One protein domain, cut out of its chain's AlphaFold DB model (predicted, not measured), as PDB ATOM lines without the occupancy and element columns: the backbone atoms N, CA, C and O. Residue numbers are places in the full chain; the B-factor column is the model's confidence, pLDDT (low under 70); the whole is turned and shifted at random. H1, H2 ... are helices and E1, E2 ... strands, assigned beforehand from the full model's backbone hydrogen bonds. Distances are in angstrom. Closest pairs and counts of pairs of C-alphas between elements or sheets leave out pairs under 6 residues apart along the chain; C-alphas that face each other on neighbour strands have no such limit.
ATOM      1  N   PHE A  61      80.205  96.330 124.488       94.81
ATOM      2  CA  PHE A  61      81.298  97.295 124.612       94.81
ATOM      3  C   PHE A  61      82.021  97.091 125.950       94.81
ATOM      4  O   PHE A  61      81.353  96.785 126.940       94.81
ATOM      5  N   PRO A  62      83.355  97.233 126.021       92.44
ATOM      6  CA  PRO A  62      84.096  97.089 127.278       92.44
ATOM      7  C   PRO A  62      83.900  98.289 128.214       92.44
ATOM      8  O   PRO A  62      84.068  98.166 129.424       92.44
ATOM      9  N   ASP A  63      83.527  99.443 127.661       91.94
ATOM     10  CA  ASP A  63      83.322 100.697 128.372       91.94
ATOM     11  C   ASP A  63      82.160 101.499 127.734       91.94
ATOM     12  O   ASP A  63      81.746 101.220 126.598       91.94
ATOM     13  N   PRO A  64      81.570 102.466 128.459       93.06
ATOM     14  CA  PRO A  64      80.442 103.246 127.955       93.06
ATOM     15  C   PRO A  64      80.830 104.293 126.894       93.06
ATOM     16  O   PRO A  64      79.961 104.744 126.140       93.06
ATOM     17  N   ASP A  65      82.101 104.687 126.796       91.06
ATOM     18  CA  ASP A  65      82.559 105.677 125.814       91.06
ATOM     19  C   ASP A  65      82.613 105.061 124.407       91.06
ATOM     20  O   ASP A  65      82.228 105.706 123.425       91.06
ATOM     21  N   GLU A  66      82.982 103.783 124.302       90.81
ATOM     22  CA  GLU A  66      82.886 102.982 123.077       90.81
ATOM     23  C   GLU A  66      81.431 102.831 122.618       90.81
ATOM     24  O   GLU A  66      81.121 103.046 121.442       90.81
ATOM     25  N   ALA A  67      80.509 102.553 123.547       91.06
ATOM     26  CA  ALA A  67      79.078 102.499 123.245       91.06
ATOM     27  C   ALA A  67      78.557 103.860 122.746       91.06
ATOM     28  O   ALA A  67      77.814 103.930 121.762       91.06
ATOM     29  N   THR A  68      78.987 104.956 123.377       91.81
ATOM     30  CA  THR A  68      78.642 106.328 122.971       91.81
ATOM     31  C   THR A  68      79.180 106.656 121.580       91.81
ATOM     32  O   THR A  68      78.447 107.175 120.733       91.81
ATOM     33  N   SER A  69      80.438 106.305 121.317       90.38
ATOM     34  CA  SER A  69      81.083 106.497 120.016       90.38
ATOM     35  C   SER A  69      80.361 105.712 118.922       90.38
ATOM     36  O   SER A  69      80.069 106.255 117.856       90.38
ATOM     37  N   TYR A  70      79.991 104.462 119.206       89.62
ATOM     38  CA  TYR A  70      79.226 103.616 118.295       89.62
ATOM     39  C   TYR A  70      77.840 104.201 117.974       89.62
ATOM     40  O   TYR A  70      77.456 104.245 116.802       89.62
ATOM     41  N   MET A  71      77.111 104.723 118.970       90.06
ATOM     42  CA  MET A  71      75.849 105.443 118.729       90.06
ATOM     43  C   MET A  71      76.048 106.674 117.838       90.06
ATOM     44  O   MET A  71      75.254 106.904 116.929       90.06
ATOM     45  N   GLY A  72      77.123 107.439 118.053       87.12
ATOM     46  CA  GLY A  72      77.437 108.629 117.256       87.12
ATOM     47  C   GLY A  72      77.739 108.339 115.780       87.12
ATOM     48  O   GLY A  72      77.512 109.199 114.929       87.12
ATOM     49  N   LEU A  73      78.215 107.131 115.460       85.25
ATOM     50  CA  LEU A  73      78.486 106.703 114.083       85.25
ATOM     51  C   LEU A  73      77.230 106.265 113.324       85.25
ATOM     52  O   LEU A  73      77.192 106.347 112.094       85.25
ATOM     53  N   LEU A  74      76.214 105.775 114.033       83.88
ATOM     54  CA  LEU A  74      75.022 105.198 113.428       83.88
ATOM     55  C   LEU A  74      73.863 106.189 113.478       83.88
ATOM     56  O   LEU A  74      73.208 106.370 114.502       83.88
ATOM     57  N   ALA A  75      73.576 106.807 112.331       78.25
ATOM     58  CA  ALA A  75      72.452 107.724 112.191       78.25
ATOM     59  C   ALA A  75      71.137 107.056 112.643       78.25
ATOM     60  O   ALA A  75      70.653 106.116 112.015       78.25
ATOM     61  N   GLY A  76      70.560 107.565 113.734       79.31
ATOM     62  CA  GLY A  76      69.294 107.083 114.290       79.31
ATOM     63  C   GLY A  76      69.412 105.998 115.364       79.31
ATOM     64  O   GLY A  76      68.376 105.575 115.876       79.31
ATOM     65  N   LEU A  77      70.621 105.568 115.749       86.00
ATOM     66  CA  LEU A  77      70.785 104.735 116.938       86.00
ATOM     67  C   LEU A  77      70.731 105.616 118.192       86.00
ATOM     68  O   LEU A  77      71.636 106.398 118.462       86.00
ATOM     69  N   SER A  78      69.658 105.469 118.967       87.31
ATOM     70  CA  SER A  78      69.487 106.131 120.260       87.31
ATOM     71  C   SER A  78      69.058 105.113 121.305       87.31
ATOM     72  O   SER A  78      68.114 104.352 121.071       87.31
ATOM     73  N   GLY A  79      69.713 105.121 122.458       91.50
ATOM     74  CA  GLY A  79      69.381 104.238 123.566       91.50
ATOM     75  C   GLY A  79      70.064 104.648 124.862       91.50
ATOM     76  O   GLY A  79      70.801 105.631 124.913       91.50
ATOM     77  N   GLU A  80      69.793 103.882 125.907       95.00
ATOM     78  CA  GLU A  80      70.447 103.973 127.205       95.00
ATOM     79  C   GLU A  80      71.599 102.971 127.265       95.00
ATOM     80  O   GLU A  80      71.434 101.799 126.918       95.00
ATOM     81  N   ILE A  81      72.768 103.421 127.710       95.75
ATOM     82  CA  ILE A  81      73.895 102.525 127.953       95.75
ATOM     83  C   ILE A  81      73.659 101.834 129.291       95.75
ATOM     84  O   ILE A  81      73.587 102.490 130.329       95.75
ATOM     85  N   VAL A  82      73.552 100.509 129.266       96.31
ATOM     86  CA  VAL A  82      73.337  99.687 130.460       96.31
ATOM     87  C   VAL A  82      74.521  98.761 130.678       96.31
ATOM     88  O   VAL A  82      75.030  98.154 129.737       96.31
ATOM     89  N   GLN A  83      74.951  98.645 131.930       96.25
ATOM     90  CA  GLN A  83      75.995  97.714 132.336       96.25
ATOM     91  C   GLN A  83      75.386  96.336 132.618       96.25
ATOM     92  O   GLN A  83      74.323  96.237 133.241       96.25
ATOM     93  N   LYS A  84      76.057  95.284 132.151       94.88
ATOM     94  CA  LYS A  84      75.682  93.881 132.328       94.88
ATOM     95  C   LYS A  84      76.909  93.019 132.577       94.88
ATOM     96  O   LYS A  84      77.992  93.333 132.084       94.88
ATOM     97  N   SER A  85      76.743  91.924 133.313       94.06
ATOM     98  CA  SER A  85      77.762  90.876 133.303       94.06
ATOM     99  C   SER A  85      77.792  90.175 131.944       94.06
ATOM    100  O   SER A  85      76.815  90.210 131.180       94.06
ATOM    101  N   PHE A  86      78.902  89.503 131.653       90.88
ATOM    102  CA  PHE A  86      79.006  88.631 130.487       90.88
ATOM    103  C   PHE A  86      77.865  87.595 130.439       90.88
ATOM    104  O   PHE A  86      77.213  87.428 129.405       90.88
ATOM    105  N   GLU A  87      77.569  86.937 131.561       91.44
ATOM    106  CA  GLU A  87      76.503  85.936 131.664       91.44
ATOM    107  C   GLU A  87      75.120  86.535 131.405       91.44
ATOM    108  O   GLU A  87      74.346  85.946 130.652       91.44
ATOM    109  N   GLU A  88      74.813  87.715 131.954       94.69
ATOM    110  CA  GLU A  88      73.536  88.386 131.687       94.69
ATOM    111  C   GLU A  88      73.384  88.716 130.194       94.69
ATOM    112  O   GLU A  88      72.329  88.487 129.599       94.69
ATOM    113  N   ALA A  89      74.438  89.230 129.557       94.31
ATOM    114  CA  ALA A  89      74.420  89.514 128.125       94.31
ATOM    115  C   ALA A  89      74.271  88.233 127.289       94.31
ATOM    116  O   ALA A  89      73.561  88.217 126.277       94.31
ATOM    117  N   ARG A  90      74.890  87.135 127.733       93.75
ATOM    118  CA  ARG A  90      74.755  85.816 127.112       93.75
ATOM    119  C   ARG A  90      73.329  85.283 127.224       93.75
ATOM    120  O   ARG A  90      72.798  84.771 126.238       93.75
ATOM    121  N   GLU A  91      72.687  85.433 128.376       94.88
ATOM    122  CA  GLU A  91      71.274  85.086 128.562       94.88
ATOM    123  C   GLU A  91      70.356  85.936 127.676       94.88
ATOM    124  O   GLU A  91      69.451  85.394 127.033       94.88
ATOM    125  N   ILE A  92      70.629  87.240 127.547       94.12
ATOM    126  CA  ILE A  92      69.915  88.118 126.610       94.12
ATOM    127  C   ILE A  92      70.059  87.584 125.181       94.12
ATOM    128  O   ILE A  92      69.045  87.390 124.507       94.12
ATOM    129  N   ALA A  93      71.279  87.286 124.721       94.19
ATOM    130  CA  ALA A  93      71.510  86.751 123.379       94.19
ATOM    131  C   ALA A  93      70.768  85.417 123.151       94.19
ATOM    132  O   ALA A  93      70.083  85.245 122.138       94.19
ATOM    133  N   LEU A  94      70.811  84.505 124.128       94.31
ATOM    134  CA  LEU A  94      70.094  83.226 124.088       94.31
ATOM    135  C   LEU A  94      68.570  83.392 124.060       94.31
ATOM    136  O   LEU A  94      67.895  82.609 123.388       94.31
ATOM    137  N   SER A  95      68.026  84.415 124.725       94.00
ATOM    138  CA  SER A  95      66.583  84.695 124.751       94.00
ATOM    139  C   SER A  95      66.027  85.178 123.403       94.00
ATOM    140  O   SER A  95      64.820  85.090 123.163       94.00
ATOM    141  N   LYS A  96      66.885  85.685 122.503       91.94
ATOM    142  CA  LYS A  96      66.478  86.212 121.194       91.94
ATOM    143  C   LYS A  96      66.827  85.210 120.085       91.94
ATOM    144  O   LYS A  96      68.009  85.019 119.796       91.94
ATOM    145  N   PRO A  97      65.841  84.608 119.391       91.25
ATOM    146  CA  PRO A  97      66.095  83.600 118.351       91.25
ATOM    147  C   PRO A  97      66.932  84.108 117.171       91.25
ATOM    148  O   PRO A  97      67.547  83.323 116.462       91.25
ATOM    149  N   ILE A  98      66.944  85.424 116.951       91.06
ATOM    150  CA  ILE A  98      67.652  86.047 115.833       91.06
ATOM    151  C   ILE A  98      69.157  86.229 116.085       91.06
ATOM    152  O   ILE A  98      69.901  86.351 115.118       91.06
ATOM    153  N   LEU A  99      69.604  86.261 117.349       92.69
ATOM    154  CA  LEU A  99      70.997  86.543 117.723       92.69
ATOM    155  C   LEU A  99      71.822  85.259 117.832       92.69
ATOM    156  O   LEU A  99      71.479  84.390 118.620       92.69
ATOM    157  N   ASN A 100      72.926  85.142 117.104       91.12
ATOM    158  CA  ASN A 100      73.779  83.944 117.127       91.12
ATOM    159  C   ASN A 100      75.001  84.093 118.044       91.12
ATOM    160  O   ASN A 100      75.603  83.101 118.452       91.12
ATOM    161  N   CYS A 101      75.371  85.330 118.375       91.88
ATOM    162  CA  CYS A 101      76.594  85.634 119.106       91.88
ATOM    163  C   CYS A 101      76.505  86.950 119.895       91.88
ATOM    164  O   CYS A 101      75.573  87.743 119.727       91.88
ATOM    165  N   LEU A 102      77.503  87.177 120.742       93.88
ATOM    166  CA  LEU A 102      77.886  88.481 121.264       93.88
ATOM    167  C   LEU A 102      79.065  88.992 120.437       93.88
ATOM    168  O   LEU A 102      79.929  88.211 120.034       93.88
ATOM    169  N   VAL A 103      79.104  90.297 120.191       93.31
ATOM    170  CA  VAL A 103      80.127  90.950 119.372       93.31
ATOM    171  C   VAL A 103      80.748  92.062 120.199       93.31
ATOM    172  O   VAL A 103      80.060  93.030 120.528       93.31
ATOM    173  N   LEU A 104      82.030  91.919 120.536       92.88
ATOM    174  CA  LEU A 104      82.761  92.917 121.309       92.88
ATOM    175  C   LEU A 104      83.335  93.982 120.376       92.88
ATOM    176  O   LEU A 104      84.141  93.678 119.490       92.88
ATOM    177  N   PHE A 105      82.925  95.226 120.594       91.94
ATOM    178  CA  PHE A 105      83.427  96.393 119.884       91.94
ATOM    179  C   PHE A 105      84.450  97.146 120.722       91.94
ATOM    180  O   PHE A 105      84.168  97.513 121.859       91.94
ATOM    181  N   VAL A 106      85.606  97.422 120.122       88.88
ATOM    182  CA  VAL A 106      86.653  98.277 120.688       88.88
ATOM    183  C   VAL A 106      87.227  99.153 119.588       88.88
ATOM    184  O   VAL A 106      87.496  98.675 118.481       88.88
ATOM    185  N   ALA A 107      87.385 100.443 119.865       86.56
ATOM    186  CA  ALA A 107      87.701 101.472 118.888       86.56
ATOM    187  C   ALA A 107      86.851 101.329 117.615       86.56
ATOM    188  O   ALA A 107      87.367 101.392 116.492       86.56
ATOM    189  N   THR A 108      85.543 101.091 117.782       81.81
ATOM    190  CA  THR A 108      84.550 100.905 116.696       81.81
ATOM    191  C   THR A 108      84.783  99.691 115.781       81.81
ATOM    192  O   THR A 108      84.160  99.566 114.724       81.81
TER     193      THR A 108
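Overview. This is residues 61 to 108 of the 117 residues of an uncharacterized protein of bacterium (UniProt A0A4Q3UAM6). An open frame: helices H1 and H2 stand at its two ends, and strands E1 and E2 span between them as two separate sides. Residues 95 to 100 stick out. The printed part has 48 residues, with H1, E1, H2, E2 in chain order; the class is mixed, helices and strands. It is only just compact, close to loose, with a radius of gyration of the C-alphas of 11.5 A and spans of 27 by 20 by 18 A.

Along the chain. H1, residues 64 to 73, begins at C-alpha (80.442, 103.246, 127.955) and measures 14.4 A. E1, residues 80 to 85, measures 16.2 A. H2, residues 86 to 95, measures 14.2 A. E2, residues 101 to 106, measures 16.2 A and ends at C-alpha (86.653, 98.277, 120.688).

Arrangement. The closest C-alphas of H1 and E1 are those of Pro 64 and Ile 81, 6.6 A apart. E1 and H2 meet only through their link. The closest C-alphas of H2 and E2, Ala 93 and Cys 101, are 6.7 A apart; those of H1 and E2, Glu 66 and Val 106, 6.5 A. H1 and H2 are apart, as are E1 and E2, and each strand pairs with no named strand. In H1 and H2 every O i to N i+4 pair is within hydrogen-bond range.

Size, cuts and confidence. The farthest C-alphas, Ala 75 and Glu 87, are 29.5 A apart. The printed part has no cut and no long link, and no printed residue is under 70 in pLDDT.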